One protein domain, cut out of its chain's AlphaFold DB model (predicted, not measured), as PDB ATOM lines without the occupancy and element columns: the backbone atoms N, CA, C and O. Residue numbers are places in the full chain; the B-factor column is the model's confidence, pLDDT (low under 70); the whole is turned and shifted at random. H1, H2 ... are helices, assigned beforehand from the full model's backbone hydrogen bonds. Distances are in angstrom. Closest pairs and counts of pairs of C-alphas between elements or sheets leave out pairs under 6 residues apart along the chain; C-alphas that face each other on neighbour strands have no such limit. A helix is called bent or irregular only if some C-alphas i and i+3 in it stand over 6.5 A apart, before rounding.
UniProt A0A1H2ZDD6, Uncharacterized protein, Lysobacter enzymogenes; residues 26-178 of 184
ATOM      1  N   ALA A  26     -28.756  28.800  59.115       91.12
ATOM      2  CA  ALA A  26     -30.050  28.127  59.172       91.12
ATOM      3  C   ALA A  26     -31.162  29.045  58.644       91.12
ATOM      4  O   ALA A  26     -32.063  28.591  57.936       91.12
ATOM      5  N   GLU A  27     -31.081  30.339  58.949       92.12
ATOM      6  CA  GLU A  27     -31.969  31.371  58.424       92.12
ATOM      7  C   GLU A  27     -31.831  31.526  56.907       92.12
ATOM      8  O   GLU A  27     -32.845  31.551  56.205       92.12
ATOM      9  N   LEU A  28     -30.601  31.536  56.393       92.00
ATOM     10  CA  LEU A  28     -30.314  31.581  54.962       92.00
ATOM     11  C   LEU A  28     -30.883  30.356  54.236       92.00
ATOM     12  O   LEU A  28     -31.569  30.494  53.224       92.00
ATOM     13  N   ALA A  29     -30.677  29.155  54.782       92.06
ATOM     14  CA  ALA A  29     -31.253  27.936  54.221       92.06
ATOM     15  C   ALA A  29     -32.790  28.008  54.157       92.06
ATOM     16  O   ALA A  29     -33.387  27.663  53.140       92.06
ATOM     17  N   GLN A  30     -33.445  28.520  55.202       92.62
ATOM     18  CA  GLN A  30     -34.900  28.704  55.202       92.62
ATOM     19  C   GLN A  30     -35.356  29.747  54.176       92.62
ATOM     20  O   GLN A  30     -36.351  29.528  53.488       92.62
ATOM     21  N   ALA A  31     -34.631  30.859  54.048       93.75
ATOM     22  CA  ALA A  31     -34.907  31.886  53.049       93.75
ATOM     23  C   ALA A  31     -34.815  31.326  51.617       93.75
ATOM     24  O   ALA A  31     -35.684  31.599  50.789       93.75
ATOM     25  N   ARG A  32     -33.826  30.465  51.344       93.00
ATOM     26  CA  ARG A  32     -33.691  29.769  50.056       93.00
ATOM     27  C   ARG A  32     -34.873  28.869  49.740       93.00
ATOM     28  O   ARG A  32     -35.379  28.910  48.620       93.00
ATOM     29  N   GLU A  33     -35.316  28.067  50.705       91.75
ATOM     30  CA  GLU A  33     -36.474  27.189  50.509       91.75
ATOM     31  C   GLU A  33     -37.745  27.999  50.228       91.75
ATOM     32  O   GLU A  33     -38.499  27.671  49.313       91.75
ATOM     33  N   LEU A  34     -37.944  29.112  50.942       91.56
ATOM     34  CA  LEU A  34     -39.083  30.010  50.738       91.56
ATOM     35  C   LEU A  34     -39.100  30.662  49.346       91.56
ATOM     36  O   LEU A  34     -40.175  30.876  48.791       91.56
ATOM     37  N   LEU A  35     -37.928  30.955  48.778       89.94
ATOM     38  CA  LEU A  35     -37.779  31.504  47.426       89.94
ATOM     39  C   LEU A  35     -37.783  30.434  46.321       89.94
ATOM     40  O   LEU A  35     -37.799  30.774  45.136       89.94
ATOM     41  N   GLY A  36     -37.772  29.150  46.686       88.31
ATOM     42  CA  GLY A  36     -37.698  28.043  45.735       88.31
ATOM     43  C   GLY A  36     -36.322  27.835  45.116       88.31
ATOM     44  O   GLY A  36     -36.238  27.268  44.036       88.31
ATOM     45  N   VAL A  37     -35.255  28.263  45.789       89.88
ATOM     46  CA  VAL A  37     -33.859  28.106  45.343       89.88
ATOM     47  C   VAL A  37     -33.047  27.252  46.315       89.88
ATOM     48  O   VAL A  37     -31.865  27.488  46.578       89.88
ATOM     49  N   GLY A  38     -33.692  26.234  46.887       86.94
ATOM     50  CA  GLY A  38     -33.032  25.225  47.712       86.94
ATOM     51  C   GLY A  38     -31.843  24.591  46.985       86.94
ATOM     52  O   GLY A  38     -31.899  24.360  45.777       86.94
ATOM     53  N   ARG A  39     -30.752  24.303  47.709       87.31
ATOM     54  CA  ARG A  39     -29.485  23.837  47.104       87.31
ATOM     55  C   ARG A  39     -29.654  22.597  46.216       87.31
ATOM     56  O   ARG A  39     -29.040  22.506  45.158       87.31
ATOM     57  N   ALA A  40     -30.534  21.680  46.619       85.38
ATOM     58  CA  ALA A  40     -30.821  20.441  45.897       85.38
ATOM     59  C   ALA A  40     -31.464  20.654  44.512       85.38
ATOM     60  O   ALA A  40     -31.498  19.733  43.704       85.38
ATOM     61  N   GLN A  41     -31.988  21.850  44.222       81.62
ATOM     62  CA  GLN A  41     -32.697  22.112  42.971       81.62
ATOM     63  C   GLN A  41     -31.770  22.435  41.796       81.62
ATOM     64  O   GLN A  41     -32.217  22.396  40.649       81.62
ATOM     65  N   PHE A  42     -30.510  22.786  42.064       86.38
ATOM     66  CA  PHE A  42     -29.577  23.209  41.023       86.38
ATOM     67  C   PHE A  42     -28.780  22.062  40.413       86.38
ATOM     68  O   PHE A  42     -28.562  22.098  39.209       86.38
ATOM     69  N   ASP A  43     -28.403  21.042  41.189       86.38
ATOM     70  CA  ASP A  43     -27.563  19.941  40.690       86.38
ATOM     71  C   ASP A  43     -28.161  19.243  39.447       86.38
ATOM     72  O   ASP A  43     -27.479  19.192  38.420       86.38
ATOM     73  N   PRO A  44     -29.450  18.831  39.426       86.25
ATOM     74  CA  PRO A  44     -30.032  18.227  38.228       86.25
ATOM     75  C   PRO A  44     -30.035  19.177  37.024       86.25
ATOM     76  O   PRO A  44     -29.761  18.763  35.902       86.25
ATOM     77  N   TRP A  45     -30.312  20.464  37.256       86.00
ATOM     78  CA  TRP A  45     -30.341  21.472  36.198       86.00
ATOM     79  C   TRP A  45     -28.950  21.719  35.610       86.00
ATOM     80  O   TRP A  45     -28.800  21.704  34.389       86.00
ATOM     81  N   VAL A  46     -27.925  21.901  36.450       89.56
ATOM     82  CA  VAL A  46     -26.543  22.100  35.994       89.56
ATOM     83  C   VAL A  46     -26.076  20.895  35.183       89.56
ATOM     84  O   VAL A  46     -25.524  21.083  34.100       89.56
ATOM     85  N   ARG A  47     -26.335  19.671  35.659       90.31
ATOM     86  CA  ARG A  47     -25.969  18.439  34.945       90.31
ATOM     87  C   ARG A  47     -26.587  18.393  33.552       90.31
ATOM     88  O   ARG A  47     -25.855  18.243  32.577       90.31
ATOM     89  N   THR A  48     -27.894  18.639  33.439       88.75
ATOM     90  CA  THR A  48     -28.562  18.738  32.131       88.75
ATOM     91  C   THR A  48     -27.921  19.813  31.249       88.75
ATOM     92  O   THR A  48     -27.655  19.566  30.077       88.75
ATOM     93  N   ARG A  49     -27.585  20.992  31.793       87.31
ATOM     94  CA  ARG A  49     -26.918  22.052  31.014       87.31
ATOM     95  C   ARG A  49     -25.525  21.662  30.534       87.31
ATOM     96  O   ARG A  49     -25.152  22.046  29.428       87.31
ATOM     97  N   VAL A  50     -24.762  20.916  31.331       88.19
ATOM     98  CA  VAL A  50     -23.449  20.391  30.932       88.19
ATOM     99  C   VAL A  50     -23.597  19.352  29.820       88.19
ATOM    100  O   VAL A  50     -22.818  19.375  28.868       88.19
ATOM    101  N   GLU A  51     -24.609  18.486  29.892       87.88
ATOM    102  CA  GLU A  51     -24.923  17.499  28.847       87.88
ATOM    103  C   GLU A  51     -25.387  18.145  27.532       87.88
ATOM    104  O   GLU A  51     -25.058  17.656  26.451       87.88
ATOM    105  N   GLU A  52     -26.089  19.278  27.606       87.12
ATOM    106  CA  GLU A  52     -26.545  20.057  26.447       87.12
ATOM    107  C   GLU A  52     -25.429  20.872  25.766       87.12
ATOM    108  O   GLU A  52     -25.634  21.431  24.680       87.12
ATOM    109  N   LEU A  53     -24.231  20.968  26.360       84.38
ATOM    110  CA  LEU A  53     -23.118  21.677  25.733       84.38
ATOM    111  C   LEU A  53     -22.762  21.019  24.397       84.38
ATOM    112  O   LEU A  53     -22.542  19.815  24.312       84.38
ATOM    113  N   LYS A  54     -22.557  21.823  23.347       81.19
ATOM    114  CA  LYS A  54     -22.095  21.313  22.037       81.19
ATOM    115  C   LYS A  54     -20.800  20.493  22.130       81.19
ATOM    116  O   LYS A  54     -20.558  19.623  21.301       81.19
ATOM    117  N   ALA A  55     -19.956  20.795  23.116       79.94
ATOM    118  CA  ALA A  55     -18.713  20.081  23.377       79.94
ATOM    119  C   ALA A  55     -18.895  18.818  24.239       79.94
ATOM    120  O   ALA A  55     -17.960  18.027  24.304       79.94
ATOM    121  N   ALA A  56     -20.061  18.594  24.860       78.38
ATOM    122  CA  ALA A  56     -20.306  17.494  25.798       78.38
ATOM    123  C   ALA A  56     -19.919  16.100  25.269       78.38
ATOM    124  O   ALA A  56     -19.319  15.346  26.041       78.38
ATOM    125  N   PRO A  57     -20.141  15.755  23.977       84.25
ATOM    126  CA  PRO A  57     -19.709  14.465  23.431       84.25
ATOM    127  C   PRO A  57     -18.187  14.269  23.404       84.25
ATOM    128  O   PRO A  57     -17.717  13.144  23.268       84.25
ATOM    129  N   ARG A  58     -17.407  15.354  23.491       89.12
ATOM    130  CA  ARG A  58     -15.934  15.338  23.488       89.12
ATOM    131  C   ARG A  58     -15.337  15.342  24.892       89.12
ATOM    132  O   ARG A  58     -14.133  15.165  25.028       89.12
ATOM    133  N   LEU A  59     -16.159  15.580  25.911       89.94
ATOM    134  CA  LEU A  59     -15.729  15.574  27.300       89.94
ATOM    135  C   LEU A  59     -15.732  14.139  27.832       89.94
ATOM    136  O   LEU A  59     -16.620  13.344  27.508       89.94
ATOM    137  N   SER A  60     -14.766  13.800  28.680       92.31
ATOM    138  CA  SER A  60     -14.847  12.577  29.478       92.31
ATOM    139  C   SER A  60     -15.973  12.691  30.516       92.31
ATOM    140  O   SER A  60     -16.443  13.789  30.830       92.31
ATOM    141  N   GLN A  61     -16.411  11.562  31.081       92.00
ATOM    142  CA  GLN A  61     -17.384  11.589  32.179       92.00
ATOM    143  C   GLN A  61     -16.843  12.381  33.378       92.00
ATOM    144  O   GLN A  61     -17.537  13.242  33.901       92.00
ATOM    145  N   GLN A  62     -15.568  12.185  33.719       92.56
ATOM    146  CA  GLN A  62     -14.898  12.904  34.801       92.56
ATOM    147  C   GLN A  62     -14.858  14.424  34.574       92.56
ATOM    148  O   GLN A  62     -15.060  15.193  35.511       92.56
ATOM    149  N   GLN A  63     -14.652  14.875  33.332       92.44
ATOM    150  CA  GLN A  63     -14.712  16.298  32.988       92.44
ATOM    151  C   GLN A  63     -16.134  16.858  33.117       92.44
ATOM    152  O   GLN A  63     -16.307  17.962  33.632       92.44
ATOM    153  N   ARG A  64     -17.157  16.104  32.687       92.44
ATOM    154  CA  ARG A  64     -18.567  16.498  32.869       92.44
ATOM    155  C   ARG A  64     -18.952  16.584  34.343       92.44
ATOM    156  O   ARG A  64     -19.626  17.539  34.725       92.44
ATOM    157  N   ASP A  65     -18.506  15.633  35.157       93.12
ATOM    158  CA  ASP A  65     -18.761  15.629  36.598       93.12
ATOM    159  C   ASP A  65     -18.044  16.795  37.287       93.12
ATOM    160  O   ASP A  65     -18.692  17.559  37.996       93.12
ATOM    161  N   CYS A  66     -16.763  17.038  36.974       93.75
ATOM    162  CA  CYS A  66     -16.031  18.207  37.476       93.75
ATOM    163  C   CYS A  66     -16.755  19.516  37.151       93.75
ATOM    164  O   CYS A  66     -16.971  20.344  38.038       93.75
ATOM    165  N   LEU A  67     -17.155  19.710  35.886       92.56
ATOM    166  CA  LEU A  67     -17.896  20.903  35.481       92.56
ATOM    167  C   LEU A  67     -19.208  21.015  36.259       92.56
ATOM    168  O   LEU A  67     -19.502  22.080  36.792       92.56
ATOM    169  N   SER A  68     -19.974  19.929  36.354       92.44
ATOM    170  CA  SER A  68     -21.274  19.937  37.029       92.44
ATOM    171  C   SER A  68     -21.151  20.301  38.507       92.44
ATOM    172  O   SER A  68     -21.878  21.172  38.985       92.44
ATOM    173  N   ASP A  69     -20.193  19.705  39.213       93.44
ATOM    174  CA  ASP A  69     -19.993  19.936  40.642       93.44
ATOM    175  C   ASP A  69     -19.532  21.377  40.908       93.44
ATOM    176  O   ASP A  69     -20.106  22.076  41.747       93.44
ATOM    177  N   ARG A  70     -18.550  21.872  40.142       93.19
ATOM    178  CA  ARG A  70     -17.988  23.223  40.321       93.19
ATOM    179  C   ARG A  70     -18.965  24.324  39.912       93.19
ATOM    180  O   ARG A  70     -19.055  25.344  40.594       93.19
ATOM    181  N   LEU A  71     -19.729  24.125  38.836       91.25
ATOM    182  CA  LEU A  71     -20.788  25.057  38.433       91.25
ATOM    183  C   LEU A  71     -21.928  25.072  39.462       91.25
ATOM    184  O   LEU A  71     -22.439  26.143  39.785       91.25
ATOM    185  N   THR A  72     -22.291  23.913  40.022       92.06
ATOM    186  CA  THR A  72     -23.296  23.813  41.094       92.06
ATOM    187  C   THR A  72     -22.828  24.509  42.369       92.06
ATOM    188  O   THR A  72     -23.611  25.219  43.003       92.06
ATOM    189  N   GLU A  73     -21.561  24.343  42.752       92.00
ATOM    190  CA  GLU A  73     -20.951  25.039  43.889       92.00
ATOM    191  C   GLU A  73     -20.995  26.562  43.690       92.00
ATOM    192  O   GLU A  73     -21.523  27.278  44.542       92.00
ATOM    193  N   ALA A  74     -20.514  27.051  42.542       90.69
ATOM    194  CA  ALA A  74     -20.501  28.478  42.228       90.69
ATOM    195  C   ALA A  74     -21.910  29.084  42.201       90.69
ATOM    196  O   ALA A  74     -22.137  30.142  42.791       90.69
ATOM    197  N   LEU A  75     -22.872  28.392  41.583       89.81
ATOM    198  CA  LEU A  75     -24.264  28.828  41.571       89.81
ATOM    199  C   LEU A  75     -24.842  28.900  42.986       89.81
ATOM    200  O   LEU A  75     -25.493  29.880  43.337       89.81
ATOM    201  N   ASN A  76     -24.601  27.884  43.817       90.94
ATOM    202  CA  ASN A  76     -25.101  27.880  45.186       90.94
ATOM    203  C   ASN A  76     -24.539  29.036  46.009       90.94
ATOM    204  O   ASN A  76     -25.325  29.684  46.697       90.94
ATOM    205  N   THR A  77     -23.239  29.312  45.897       90.50
ATOM    206  CA  THR A  77     -22.572  30.432  46.575       90.50
ATOM    207  C   THR A  77     -23.133  31.780  46.134       90.50
ATOM    208  O   THR A  77     -23.440  32.629  46.967       90.50
ATOM    209  N   ASN A  78     -23.333  31.982  44.832       88.69
ATOM    210  CA  ASN A  78     -23.861  33.252  44.341       88.69
ATOM    211  C   ASN A  78     -25.347  33.422  44.676       88.69
ATOM    212  O   ASN A  78     -25.772  34.520  45.022       88.69
ATOM    213  N   VAL A  79     -26.129  32.339  44.681       90.38
ATOM    214  CA  VAL A  79     -27.513  32.375  45.167       90.38
ATOM    215  C   VAL A  79     -27.576  32.624  46.674       90.38
ATOM    216  O   VAL A  79     -28.459  33.356  47.106       90.38
ATOM    217  N   ASP A  80     -26.650  32.081  47.474       91.06
ATOM    218  CA  ASP A  80     -26.535  32.410  48.904       91.06
ATOM    219  C   ASP A  80     -26.383  33.936  49.073       91.06
ATOM    220  O   ASP A  80     -27.211  34.565  49.733       91.06
ATOM    221  N   ALA A  81     -25.442  34.554  48.348       89.75
ATOM    222  CA  ALA A  81     -25.245  36.006  48.363       89.75
ATOM    223  C   ALA A  81     -26.474  36.795  47.864       89.75
ATOM    224  O   ALA A  81     -26.832  37.826  48.433       89.75
ATOM    225  N   MET A  82     -27.160  36.316  46.819       89.88
ATOM    226  CA  MET A  82     -28.400  36.931  46.324       89.88
ATOM    227  C   MET A  82     -29.517  36.903  47.368       89.88
ATOM    228  O   MET A  82     -30.268  37.869  47.496       89.88
ATOM    229  N   VAL A  83     -29.650  35.801  48.109       91.88
ATOM    230  CA  VAL A  83     -30.666  35.670  49.158       91.88
ATOM    231  C   VAL A  83     -30.336  36.570  50.346       91.88
ATOM    232  O   VAL A  83     -31.238  37.243  50.843       91.88
ATOM    233  N   GLU A  84     -29.070  36.662  50.754       90.88
ATOM    234  CA  GLU A  84     -28.626  37.611  51.785       90.88
ATOM    235  C   GLU A  84     -28.932  39.064  51.386       90.88
ATOM    236  O   GLU A  84     -29.471  39.833  52.182       90.88
ATOM    237  N   GLN A  85     -28.688  39.432  50.126       89.38
ATOM    238  CA  GLN A  85     -29.020  40.761  49.600       89.38
ATOM    239  C   GLN A  85     -30.530  41.002  49.477       89.38
ATOM    240  O   GLN A  85     -30.999  42.137  49.597       89.38
ATOM    241  N   ALA A  86     -31.313  39.953  49.220       91.00
ATOM    242  CA  ALA A  86     -32.762  40.062  49.134       91.00
ATOM    243  C   ALA A  86     -33.401  40.267  50.517       91.00
ATOM    244  O   ALA A  86     -34.311  41.091  50.644       91.00
ATOM    245  N   PHE A  87     -32.901  39.567  51.538       91.88
ATOM    246  CA  PHE A  87     -33.346  39.641  52.932       91.88
ATOM    247  C   PHE A  87     -32.413  40.518  53.776       91.88
ATOM    248  O   PHE A  87     -31.732  40.047  54.684       91.88
ATOM    249  N   VAL A  88     -32.434  41.824  53.508       85.50
ATOM    250  CA  VAL A  88     -31.582  42.825  54.178       85.50
ATOM    251  C   VAL A  88     -31.858  42.905  55.684       85.50
ATOM    252  O   VAL A  88     -30.987  43.281  56.471       85.50
ATOM    253  N   HIS A  89     -33.080  42.571  56.107       84.81
ATOM    254  CA  HIS A  89     -33.473  42.590  57.513       84.81
ATOM    255  C   HIS A  89     -34.080  41.254  57.938       84.81
ATOM    256  O   HIS A  89     -35.013  40.763  57.299       84.81
ATOM    257  N   ARG A  90     -33.670  40.719  59.098       88.00
ATOM    258  CA  ARG A  90     -34.264  39.500  59.687       88.00
ATOM    259  C   ARG A  90     -35.795  39.571  59.809       88.00
ATOM    260  O   ARG A  90     -36.484  38.572  59.617       88.00
ATOM    261  N   SER A  91     -36.353  40.765  60.030       89.94
ATOM    262  CA  SER A  91     -37.805  40.988  60.072       89.94
ATOM    263  C   SER A  91     -38.532  40.629  58.770       89.94
ATOM    264  O   SER A  91     -39.720  40.303  58.811       89.94
ATOM    265  N   GLU A  92     -37.851  40.697  57.620       92.38
ATOM    266  CA  GLU A  92     -38.393  40.277  56.323       92.38
ATOM    267  C   GLU A  92     -38.525  38.751  56.284       92.38
ATOM    268  O   GLU A  92     -39.602  38.244  55.972       92.38
ATOM    269  N   LEU A  93     -37.495  38.014  56.712       93.38
ATOM    270  CA  LEU A  93     -37.571  36.557  56.837       93.38
ATOM    271  C   LEU A  93     -38.673  36.143  57.823       93.38
ATOM    272  O   LEU A  93     -39.468  35.250  57.531       93.38
ATOM    273  N   ASP A  94     -38.787  36.830  58.959       93.81
ATOM    274  CA  ASP A  94     -39.860  36.569  59.919       93.81
ATOM    275  C   ASP A  94     -41.251  36.847  59.336       93.81
ATOM    276  O   ASP A  94     -42.206  36.130  59.644       93.81
ATOM    277  N   ALA A  95     -41.398  37.862  58.480       95.19
ATOM    278  CA  ALA A  95     -42.656  38.131  57.789       95.19
ATOM    279  C   ALA A  95     -43.018  37.012  56.809       95.19
ATOM    280  O   ALA A  95     -44.159  36.548  56.823       95.19
ATOM    281  N   TRP A  96     -42.051  36.520  56.033       96.25
ATOM    282  CA  TRP A  96     -42.241  35.364  55.154       96.25
ATOM    283  C   TRP A  96     -42.593  34.095  55.944       96.25
ATOM    284  O   TRP A  96     -43.522  33.378  55.575       96.25
ATOM    285  N   LYS A  97     -41.932  33.851  57.084       95.56
ATOM    286  CA  LYS A  97     -42.246  32.741  58.005       95.56
ATOM    287  C   LYS A  97     -43.636  32.856  58.629       95.56
ATOM    288  O   LYS A  97     -44.301  31.847  58.847       95.56
ATOM    289  N   ARG A  98     -44.088  34.066  58.967       97.06
ATOM    290  CA  ARG A  98     -45.459  34.281  59.458       97.06
ATOM    291  C   ARG A  98     -46.469  34.044  58.344       97.06
ATOM    292  O   ARG A  98     -47.459  33.354  58.573       97.06
ATOM    293  N   PHE A  99     -46.202  34.567  57.150       97.56
ATOM    294  CA  PHE A  99     -47.063  34.376  55.990       97.56
ATOM    295  C   PHE A  99     -47.201  32.896  55.623       97.56
ATOM    296  O   PHE A  99     -48.325  32.442  55.420       97.56
ATOM    297  N   SER A 100     -46.111  32.118  55.650       96.75
ATOM    298  CA  SER A 100     -46.123  30.679  55.337       96.75
ATOM    299  C   SER A 100     -47.018  29.840  56.254       96.75
ATOM    300  O   SER A 100     -47.412  28.740  55.882       96.75
ATOM    301  N   ARG A 101     -47.375  30.360  57.435       97.38
ATOM    302  CA  ARG A 101     -48.278  29.713  58.402       97.38
ATOM    303  C   ARG A 101     -49.743  30.124  58.238       97.38
ATOM    304  O   ARG A 101     -50.604  29.596  58.936       97.38
ATOM    305  N   THR A 102     -50.042  31.078  57.357       97.44
ATOM    306  CA  THR A 102     -51.425  31.442  57.008       97.44
ATOM    307  C   THR A 102     -52.009  30.436  56.016       97.44
ATOM    308  O   THR A 102     -51.266  29.706  55.367       97.44
ATOM    309  N   LYS A 103     -53.336  30.419  55.832       97.19
ATOM    310  CA  LYS A 103     -53.975  29.576  54.803       97.19
ATOM    311  C   LYS A 103     -53.527  29.936  53.379       97.19
ATOM    312  O   LYS A 103     -53.319  29.046  52.561       97.19
ATOM    313  N   ALA A 104     -53.316  31.225  53.111       97.19
ATOM    314  CA  ALA A 104     -52.831  31.733  51.828       97.19
ATOM    315  C   ALA A 104     -51.337  31.450  51.572       97.19
ATOM    316  O   ALA A 104     -50.890  31.446  50.425       97.19
ATOM    317  N   GLY A 105     -50.559  31.231  52.636       97.00
ATOM    318  CA  GLY A 105     -49.102  31.117  52.601       97.00
ATOM    319  C   GLY A 105     -48.588  29.975  51.729       97.00
ATOM    320  O   GLY A 105     -47.942  30.247  50.717       97.00
ATOM    321  N   PRO A 106     -48.864  28.708  52.086       96.25
ATOM    322  CA  PRO A 106     -48.347  27.548  51.369       96.25
ATOM    323  C   PRO A 106     -48.610  27.559  49.853       96.25
ATOM    324  O   PRO A 106     -47.631  27.441  49.115       96.25
ATOM    325  N   PRO A 107     -49.849  27.761  49.345       96.19
ATOM    326  CA  PRO A 107     -50.079  27.760  47.899       96.19
ATOM    327  C   PRO A 107     -49.375  28.929  47.193       96.19
ATOM    328  O   PRO A 107     -48.820  28.748  46.110       96.19
ATOM    329  N   THR A 108     -49.322  30.110  47.820       95.88
ATOM    330  CA  THR A 108     -48.628  31.278  47.254       95.88
ATOM    331  C   THR A 108     -47.120  31.052  47.176       95.88
ATOM    332  O   THR A 108     -46.510  31.296  46.138       95.88
ATOM    333  N   LEU A 109     -46.503  30.566  48.254       95.38
ATOM    334  CA  LEU A 109     -45.060  30.318  48.302       95.38
ATOM    335  C   LEU A 109     -44.653  29.174  47.374       95.38
ATOM    336  O   LEU A 109     -43.634  29.275  46.698       95.38
ATOM    337  N   GLN A 110     -45.475  28.126  47.266       94.19
ATOM    338  CA  GLN A 110     -45.260  27.058  46.293       94.19
ATOM    339  C   GLN A 110     -45.303  27.591  44.854       94.19
ATOM    340  O   GLN A 110     -44.453  27.226  44.041       94.19
ATOM    341  N   TYR A 111     -46.259  28.472  44.540       94.50
ATOM    342  CA  TYR A 111     -46.342  29.117  43.232       94.50
ATOM    343  C   TYR A 111     -45.114  29.989  42.944       94.50
ATOM    344  O   TYR A 111     -44.521  29.868  41.874       94.50
ATOM    345  N   LEU A 112     -44.698  30.832  43.897       92.88
ATOM    346  CA  LEU A 112     -43.504  31.667  43.747       92.88
ATOM    347  C   LEU A 112     -42.251  30.817  43.540       92.88
ATOM    348  O   LEU A 112     -41.502  31.071  42.604       92.88
ATOM    349  N   ALA A 113     -42.064  29.773  44.348       90.94
ATOM    350  CA  ALA A 113     -40.948  28.850  44.217       90.94
ATOM    351  C   ALA A 113     -40.920  28.167  42.840       90.94
ATOM    352  O   ALA A 113     -39.873  28.094  42.196       90.94
ATOM    353  N   ALA A 114     -42.075  27.704  42.352       90.50
ATOM    354  CA  ALA A 114     -42.189  27.111  41.022       90.50
ATOM    355  C   ALA A 114     -41.903  28.129  39.905       90.50
ATOM    356  O   ALA A 114     -41.263  27.783  38.914       90.50
ATOM    357  N   LYS A 115     -42.328  29.387  40.077       90.06
ATOM    358  CA  LYS A 115     -42.057  30.467  39.126       90.06
ATOM    359  C   LYS A 115     -40.570  30.824  39.085       90.06
ATOM    360  O   LYS A 115     -40.006  30.926  38.000       90.06
ATOM    361  N   THR A 116     -39.922  30.942  40.244       88.62
ATOM    362  CA  THR A 116     -38.469  31.133  40.339       88.62
ATOM    363  C   THR A 116     -37.728  29.987  39.660       88.62
ATOM    364  O   THR A 116     -36.813  30.232  38.877       88.62
ATOM    365  N   ARG A 117     -38.161  28.737  39.891       86.62
ATOM    366  CA  ARG A 117     -37.593  27.561  39.225       86.62
ATOM    367  C   ARG A 117     -37.692  27.648  37.712       86.62
ATOM    368  O   ARG A 117     -36.674  27.518  37.042       86.62
ATOM    369  N   ALA A 118     -38.888  27.912  37.192       87.56
ATOM    370  CA  ALA A 118     -39.130  28.061  35.759       87.56
ATOM    371  C   ALA A 118     -38.209  29.112  35.119       87.56
ATOM    372  O   ALA A 118     -37.666  28.872  34.041       87.56
ATOM    373  N   ALA A 119     -37.960  30.228  35.816       85.06
ATOM    374  CA  ALA A 119     -37.125  31.315  35.317       85.06
ATOM    375  C   ALA A 119     -35.668  30.902  35.039       85.06
ATOM    376  O   ALA A 119     -35.084  31.386  34.072       85.06
ATOM    377  N   TYR A 120     -35.077  30.002  35.835       79.56
ATOM    378  CA  TYR A 120     -33.703  29.533  35.594       79.56
ATOM    379  C   TYR A 120     -33.641  28.185  34.866       79.56
ATOM    380  O   TYR A 120     -32.703  27.925  34.104       79.56
ATOM    381  N   SER A 121     -34.628  27.308  35.065       80.31
ATOM    382  CA  SER A 121     -34.637  25.984  34.444       80.31
ATOM    383  C   SER A 121     -35.127  25.998  32.999       80.31
ATOM    384  O   SER A 121     -34.801  25.082  32.247       80.31
ATOM    385  N   GLY A 122     -35.882  27.022  32.594       76.00
ATOM    386  CA  GLY A 122     -36.612  27.026  31.325       76.00
ATOM    387  C   GLY A 122     -37.809  26.069  31.322       76.00
ATOM    388  O   GLY A 122     -38.382  25.801  30.268       76.00
ATOM    389  N   SER A 123     -38.187  25.528  32.487       84.25
ATOM    390  CA  SER A 123     -39.431  24.772  32.637       84.25
ATOM    391  C   SER A 123     -40.641  25.691  32.415       84.25
ATOM    392  O   SER A 123     -40.528  26.899  32.617       84.25
ATOM    393  N   PRO A 124     -41.812  25.144  32.039       88.12
ATOM    394  CA  PRO A 124     -43.026  25.943  31.917       88.12
ATOM    395  C   PRO A 124     -43.338  26.709  33.208       88.12
ATOM    396  O   PRO A 124     -43.243  26.147  34.303       88.12
ATOM    397  N   GLU A 125     -43.736  27.976  33.081       91.06
ATOM    398  CA  GLU A 125     -44.200  28.753  34.231       91.06
ATOM    399  C   GLU A 125     -45.462  28.121  34.849       91.06
ATOM    400  O   GLU A 125     -46.322  27.611  34.122       91.06
ATOM    401  N   PRO A 126     -45.612  28.155  36.186       92.12
ATOM    402  CA  PRO A 126     -46.818  27.657  36.839       92.12
ATOM    403  C   PRO A 126     -48.060  28.479  36.447       92.12
ATOM    404  O   PRO A 126     -48.008  29.707  36.349       92.12
ATOM    405  N   ASP A 127     -49.211  27.812  36.284       92.62
ATOM    406  CA  ASP A 127     -50.481  28.465  35.933       92.62
ATOM    407  C   ASP A 127     -50.997  29.348  37.084       92.62
ATOM    408  O   ASP A 127     -51.493  28.860  38.102       92.62
ATOM    409  N   GLY A 128     -50.942  30.669  36.897       90.31
ATOM    410  CA  GLY A 128     -51.482  31.634  37.857       90.31
ATOM    411  C   GLY A 128     -52.994  31.502  38.071       90.31
ATOM    412  O   GLY A 128     -53.477  31.759  39.172       90.31
ATOM    413  N   LYS A 129     -53.755  31.030  37.071       92.56
ATOM    414  CA  LYS A 129     -55.195  30.776  37.234       92.56
ATOM    415  C   LYS A 129     -55.455  29.564  38.123       92.56
ATOM    416  O   LYS A 129     -56.481  29.513  38.794       92.56
ATOM    417  N   ALA A 130     -54.555  28.580  38.137       90.69
ATOM    418  CA  ALA A 130     -54.653  27.444  39.047       90.69
ATOM    419  C   ALA A 130     -54.422  27.871  40.501       90.69
ATOM    420  O   ALA A 130     -55.153  27.412  41.377       90.69
ATOM    421  N   LEU A 131     -53.475  28.786  40.748       93.31
ATOM    422  CA  LEU A 131     -53.312  29.417  42.061       93.31
ATOM    423  C   LEU A 131     -54.566  30.214  42.455       93.31
ATOM    424  O   LEU A 131     -55.058  30.069  43.567       93.31
ATOM    425  N   ASP A 132     -55.110  31.029  41.548       92.88
ATOM    426  CA  ASP A 132     -56.309  31.823  41.837       92.88
ATOM    427  C   ASP A 132     -57.514  30.942  42.214       92.88
ATOM    428  O   ASP A 132     -58.209  31.211  43.190       92.88
ATOM    429  N   ARG A 133     -57.725  29.828  41.502       95.00
ATOM    430  CA  ARG A 133     -58.808  28.877  41.803       95.00
ATOM    431  C   ARG A 133     -58.608  28.093  43.103       95.00
ATOM    432  O   ARG A 133     -59.584  27.549  43.613       95.00
ATOM    433  N   SER A 134     -57.383  27.984  43.622       94.25
ATOM    434  CA  SER A 134     -57.095  27.193  44.827       94.25
ATOM    435  C   SER A 134     -57.299  27.964  46.134       94.25
ATOM    436  O   SER A 134     -57.228  27.365  47.208       94.25
ATOM    437  N   MET A 135     -57.574  29.271  46.065       96.94
ATOM    438  CA  MET A 135     -57.692  30.151  47.228       96.94
ATOM    439  C   MET A 135     -59.077  30.796  47.333       96.94
ATOM    440  O   MET A 135     -59.698  31.154  46.334       96.94
ATOM    441  N   SER A 136     -59.544  30.997  48.570       97.56
ATOM    442  CA  SER A 136     -60.724  31.828  48.836       97.56
ATOM    443  C   SER A 136     -60.423  33.309  48.578       97.56
ATOM    444  O   SER A 136     -59.271  33.731  48.672       97.56
ATOM    445  N   GLU A 137     -61.445  34.137  48.340       97.31
ATOM    446  CA  GLU A 137     -61.262  35.591  48.166       97.31
ATOM    447  C   GLU A 137     -60.565  36.250  49.369       97.31
ATOM    448  O   GLU A 137     -59.703  37.115  49.208       97.31
ATOM    449  N   SER A 138     -60.862  35.790  50.590       96.81
ATOM    450  CA  SER A 138     -60.160  36.254  51.790       96.81
ATOM    451  C   SER A 138     -58.681  35.864  51.800       96.81
ATOM    452  O   SER A 138     -57.841  36.676  52.184       96.81
ATOM    453  N   ASP A 139     -58.340  34.653  51.353       97.81
ATOM    454  CA  ASP A 139     -56.946  34.202  51.283       97.81
ATOM    455  C   ASP A 139     -56.179  34.953  50.187       97.81
ATOM    456  O   ASP A 139     -55.041  35.374  50.409       97.81
ATOM    457  N   LYS A 140     -56.822  35.224  49.043       97.50
ATOM    458  CA  LYS A 140     -56.261  36.069  47.977       97.50
ATOM    459  C   LYS A 140     -55.924  37.462  48.492       97.50
ATOM    460  O   LYS A 140     -54.827  37.953  48.241       97.50
ATOM    461  N   ALA A 141     -56.821  38.092  49.252       97.44
ATOM    462  CA  ALA A 141     -56.567  39.408  49.837       97.44
ATOM    463  C   ALA A 141     -55.358  39.400  50.790       97.44
ATOM    464  O   ALA A 141     -54.543  40.326  50.763       97.44
ATOM    465  N   VAL A 142     -55.193  38.340  51.591       97.38
ATOM    466  CA  VAL A 142     -54.018  38.162  52.461       97.38
ATOM    467  C   VAL A 142     -52.738  38.001  51.635       97.38
ATOM    468  O   VAL A 142     -51.748  38.676  51.925       97.38
ATOM    469  N   ALA A 143     -52.758  37.167  50.591       97.00
ATOM    470  CA  ALA A 143     -51.623  36.987  49.687       97.00
ATOM    471  C   ALA A 143     -51.243  38.296  48.982       97.00
ATOM    472  O   ALA A 143     -50.085  38.701  49.025       97.00
ATOM    473  N   MET A 144     -52.215  39.009  48.405       96.62
ATOM    474  CA  MET A 144     -51.986  40.294  47.738       96.62
ATOM    475  C   MET A 144     -51.425  41.343  48.694       96.62
ATOM    476  O   MET A 144     -50.497  42.061  48.330       96.62
ATOM    477  N   LYS A 145     -51.930  41.415  49.932       97.25
ATOM    478  CA  LYS A 145     -51.398  42.333  50.945       97.25
ATOM    479  C   LYS A 145     -49.937  42.026  51.271       97.25
ATOM    480  O   LYS A 145     -49.128  42.945  51.344       97.25
ATOM    481  N   PHE A 146     -49.597  40.750  51.452       97.12
ATOM    482  CA  PHE A 146     -48.222  40.329  51.711       97.12
ATOM    483  C   PHE A 146     -47.296  40.632  50.521       97.12
ATOM    484  O   PHE A 146     -46.224  41.212  50.697       97.12
ATOM    485  N   LEU A 147     -47.724  40.293  49.302       95.25
ATOM    486  CA  LEU A 147     -46.961  40.537  48.075       95.25
ATOM    487  C   LEU A 147     -46.830  42.030  47.750       95.25
ATOM    488  O   LEU A 147     -45.808  42.438  47.215       95.25
ATOM    489  N   GLY A 148     -47.809  42.857  48.115       94.75
ATOM    490  CA  GLY A 148     -47.738  44.315  47.981       94.75
ATOM    491  C   GLY A 148     -46.830  45.002  49.008       94.75
ATOM    492  O   GLY A 148     -46.586  46.201  48.894       94.75
ATOM    493  N   ALA A 149     -46.331  44.269  50.007       92.38
ATOM    494  CA  ALA A 149     -45.495  44.793  51.080       92.38
ATOM    495  C   ALA A 149     -44.167  44.021  51.178       92.38
ATOM    496  O   ALA A 149     -43.276  44.211  50.349       92.38
ATOM    497  N   GLU A 150     -43.995  43.180  52.199       90.88
ATOM    498  CA  GLU A 150     -42.738  42.476  52.485       90.88
ATOM    499  C   GLU A 150     -42.337  41.514  51.362       90.88
ATOM    500  O   GLU A 150     -41.169  41.478  50.976       90.88
ATOM    501  N   GLY A 151     -43.297  40.758  50.818       90.69
ATOM    502  CA  GLY A 151     -43.043  39.786  49.756       90.69
ATOM    503  C   GLY A 151     -42.514  40.450  48.487       90.69
ATOM    504  O   GLY A 151     -41.491  40.033  47.946       90.69
ATOM    505  N   GLY A 152     -43.163  41.531  48.048       91.56
ATOM    506  CA  GLY A 152     -42.783  42.260  46.840       91.56
ATOM    507  C   GLY A 152     -41.412  42.917  46.937       91.56
ATOM    508  O   GLY A 152     -40.654  42.864  45.973       91.56
ATOM    509  N   ARG A 153     -41.048  43.477  48.101       92.12
ATOM    510  CA  ARG A 153     -39.715  44.077  48.303       92.12
ATOM    511  C   ARG A 153     -38.595  43.047  48.169       92.12
ATOM    512  O   ARG A 153     -37.638  43.299  47.442       92.12
ATOM    513  N   VAL A 154     -38.731  41.894  48.829       93.19
ATOM    514  CA  VAL A 154     -37.746  40.803  48.739       93.19
ATOM    515  C   VAL A 154     -37.654  40.290  47.300       93.19
ATOM    516  O   VAL A 154     -36.556  40.200  46.757       93.19
ATOM    517  N   MET A 155     -38.792  40.032  46.646       90.62
ATOM    518  CA  MET A 155     -38.813  39.531  45.267       90.62
ATOM    519  C   MET A 155     -38.243  40.532  44.256       90.62
ATOM    520  O   MET A 155     -37.586  40.114  43.309       90.62
ATOM    521  N   ALA A 156     -38.449  41.839  44.448       90.19
ATOM    522  CA  ALA A 156     -37.880  42.867  43.578       90.19
ATOM    523  C   ALA A 156     -36.346  42.897  43.652       90.19
ATOM    524  O   ALA A 156     -35.687  43.010  42.621       90.19
ATOM    525  N   ARG A 157     -35.771  42.747  44.855       89.75
ATOM    526  CA  ARG A 157     -34.314  42.646  45.033       89.75
ATOM    527  C   ARG A 157     -33.787  41.340  44.448       89.75
ATOM    528  O   ARG A 157     -32.875  41.369  43.629       89.75
ATOM    529  N   PHE A 158     -34.407  40.216  44.801       86.62
ATOM    530  CA  PHE A 158     -33.977  38.897  44.345       86.62
ATOM    531  C   PHE A 158     -34.041  38.757  42.817       86.62
ATOM    532  O   PHE A 158     -33.076  38.332  42.195       86.62
ATOM    533  N   GLY A 159     -35.150  39.176  42.198       76.38
ATOM    534  CA  GLY A 159     -35.367  39.077  40.752       76.38
ATOM    535  C   GLY A 159     -34.534  40.042  39.905       76.38
ATOM    536  O   GLY A 159     -34.433  39.842  38.699       76.38
ATOM    537  N   SER A 160     -33.924  41.069  40.510       62.66
ATOM    538  CA  SER A 160     -32.991  41.959  39.805       62.66
ATOM    539  C   SER A 160     -31.651  41.290  39.482       62.66
ATOM    540  O   SER A 160     -30.920  41.764  38.615       62.66
ATOM    541  N   ILE A 161     -31.349  40.170  40.144       59.16
ATOM    542  CA  ILE A 161     -30.121  39.410  39.958       59.16
ATOM    543  C   ILE A 161     -30.511  38.120  39.223       59.16
ATOM    544  O   ILE A 161     -31.142  37.229  39.786       59.16
ATOM    545  N   GLY A 162     -30.218  38.038  37.926       66.75
ATOM    546  CA  GLY A 162     -30.560  36.868  37.119       66.75
ATOM    547  C   GLY A 162     -29.836  35.618  37.625       66.75
ATOM    548  O   GLY A 162     -28.609  35.574  37.632       66.75
ATOM    549  N   ILE A 163     -30.572  34.567  38.008       69.62
ATOM    550  CA  ILE A 163     -29.978  33.287  38.461       69.62
ATOM    551  C   ILE A 163     -29.088  32.672  37.364       69.62
ATOM    552  O   ILE A 163     -28.088  32.024  37.655       69.62
ATOM    553  N   THR A 164     -29.407  32.912  36.092       66.25
ATOM    554  CA  THR A 164     -28.587  32.489  34.947       66.25
ATOM    555  C   THR A 164     -27.237  33.204  34.874       66.25
ATOM    556  O   THR A 164     -26.275  32.633  34.363       66.25
ATOM    557  N   ASP A 165     -27.141  34.415  35.423       68.94
ATOM    558  CA  ASP A 165     -25.910  35.211  35.462       68.94
ATOM    559  C   ASP A 165     -25.065  34.892  36.702       68.94
ATOM    560  O   ASP A 165     -23.876  35.211  36.753       68.94
ATOM    561  N   ALA A 166     -25.640  34.172  37.673       72.69
ATOM    562  CA  ALA A 166     -25.004  33.799  38.933       72.69
ATOM    563  C   ALA A 166     -23.840  32.803  38.779       72.69
ATOM    564  O   ALA A 166     -23.251  32.402  39.770       72.69
ATOM    565  N   VAL A 167     -23.463  32.389  37.570       75.06
ATOM    566  CA  VAL A 167     -22.237  31.603  37.322       75.06
ATOM    567  C   VAL A 167     -21.180  32.419  36.569       75.06
ATOM    568  O   VAL A 167     -20.002  32.062  36.572       75.06
ATOM    569  N   GLY A 168     -21.575  33.544  35.961       72.50
ATOM    570  CA  GLY A 168     -20.753  34.350  35.057       72.50
ATOM    571  C   GLY A 168     -19.332  34.643  35.562       72.50
ATOM    572  O   GLY A 168     -18.391  34.350  34.830       72.50
ATOM    573  N   PRO A 169     -19.140  35.127  36.806       72.38
ATOM    574  CA  PRO A 169     -17.813  35.499  37.307       72.38
ATOM    575  C   PRO A 169     -16.831  34.331  37.490       72.38
ATOM    576  O   PRO A 169     -15.624  34.537  37.416       72.38
ATOM    577  N   ALA A 170     -17.326  33.116  37.748       81.75
ATOM    578  CA  ALA A 170     -16.490  31.943  38.031       81.75
ATOM    579  C   ALA A 170     -16.348  30.999  36.828       81.75
ATOM    580  O   ALA A 170     -15.540  30.072  36.858       81.75
ATOM    581  N   ARG A 171     -17.139  31.216  35.771       83.25
ATOM    582  CA  ARG A 171     -17.284  30.285  34.649       83.25
ATOM    583  C   ARG A 171     -15.953  29.934  33.989       83.25
ATOM    584  O   ARG A 171     -15.661  28.752  33.831       83.25
ATOM    585  N   ASP A 172     -15.167  30.934  33.606       85.00
ATOM    586  CA  ASP A 172     -13.937  30.714  32.839       85.00
ATOM    587  C   ASP A 172     -12.889  29.968  33.670       85.00
ATOM    588  O   ASP A 172     -12.251  29.037  33.185       85.00
ATOM    589  N   GLU A 173     -12.790  30.302  34.957       88.88
ATOM    590  CA  GLU A 173     -11.903  29.617  35.895       88.88
ATOM    591  C   GLU A 173     -12.324  28.158  36.122       88.88
ATOM    592  O   GLU A 173     -11.479  27.266  36.138       88.88
ATOM    593  N   ILE A 174     -13.627  27.881  36.237       90.06
ATOM    594  CA  ILE A 174     -14.146  26.511  36.369       90.06
ATOM    595  C   ILE A 174     -13.839  25.687  35.117       90.06
ATOM    596  O   ILE A 174     -13.378  24.548  35.217       90.06
ATOM    597  N   VAL A 175     -14.066  26.265  33.934       88.38
ATOM    598  CA  VAL A 175     -13.760  25.617  32.654       88.38
ATOM    599  C   VAL A 175     -12.272  25.286  32.577       88.38
ATOM    600  O   VAL A 175     -11.921  24.144  32.283       88.38
ATOM    601  N   ARG A 176     -11.407  26.243  32.920       89.25
ATOM    602  CA  ARG A 176      -9.955  26.060  32.969       89.25
ATOM    603  C   ARG A 176      -9.566  24.902  33.893       89.25
ATOM    604  O   ARG A 176      -8.879  23.975  33.478       89.25
ATOM    605  N   GLN A 177     -10.058  24.906  35.133       91.94
ATOM    606  CA  GLN A 177      -9.746  23.876  36.131       91.94
ATOM    607  C   GLN A 177     -10.182  22.472  35.695       91.94
ATOM    608  O   GLN A 177      -9.424  21.518  35.872       91.94
ATOM    609  N   CYS A 178     -11.378  22.339  35.120       91.31
ATOM    610  CA  CYS A 178     -11.928  21.037  34.754       91.31
ATOM    611  C   CYS A 178     -11.428  20.504  33.408       91.31
ATOM    612  O   CYS A 178     -11.431  19.289  33.210       91.31
TER     613      CYS A 178
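Overview. This is residues 26 to 178 of the 184 residues of an uncharacterized protein of Lysobacter enzymogenes (UniProt A0A1H2ZDD6). This is an elongated body of crossed helices: toward one end the long H3 runs between H2, folded back on it as a hairpin, and H8, while toward the other gather the hairpin of H5 and H6, H4 and the bent H7. H1 bridges the two, packing on H3 and H5. The printed part has 153 residues, with eight named helices, H1 to H8, and no named strand: all helix. It is only just compact, close to loose (radius of gyration of the C-alphas 17.5 A), spanning 56 by 32 by 23 A.

Arrangement. Start at H1, residues 26 to 35; it touches residues 80 to 84 of H3, residues 61 to 86, about perpendicular at 84 degrees, closest C-alphas Arg 32 and Val 83, 6.7 A. H2, residues 39 to 51, forms a hairpin with H3, touching its residues 64 to 76; closest C-alphas Arg 47 and Ser 68, 5.4 A. H4, residues 90 to 99, only just touches H1, with 3 pairs of C-alphas within 8 A, closest Ala 31 and Leu 93, 6.6 A. H5, residues 105 to 121, touches H1 with residues 109 to 116 alone; closest C-alphas Leu 35 and Ala 113, 5.2 A. It forms a hairpin with H6, residues 128 to 134; closest C-alphas Pro 107 and Leu 131, 6.9 A. H7, residues 137 to 159, is one helix by its hydrogen bonds but bent, C-alphas 148 and 151 being 6.8 A apart; arms H7a, to 148, and H7b, from 151, stand at a steep tilt of 50 degrees. H7a is close to but not clearly touching H5; H7b touches residues 82 to 86 of H3, closest C-alphas Val 154 and Ala 86, 5.1 A. H8, residues 168 to 178, touches residues 63 to 74 of H3 at a shallow tilt of 24 degrees, opposite ways; closest C-alphas Cys 178 and Cys 66, 5.7 A. Every O i to N i+4 pair is within hydrogen-bond range in H1, H3, H4, H6, H7a and H7b; in H2 6 of 9 are, in H5 12 of 13, in H8 5 of 7.

Along the chain. Find C-alpha 26 at (-30.050, 28.127, 59.172), where H1 begins. H3 runs 36.5 A from C-alpha 61 at (-17.384, 11.589, 32.179); H5 runs 23.8 A. H2 is only just irregular, C-alphas 41 and 44 being 6.7 A apart; H8 is irregular, C-alphas 169 and 172 being 7.6 A apart, and ends at C-alpha 178, (-11.928, 21.037, 34.754).

Size, cuts and confidence. The C-alphas farthest apart, Arg 58 and Ser 138, are 56.5 A apart. The printed part has no cut, and no link is long. Look at residues 160 to 165 for pLDDT under 70.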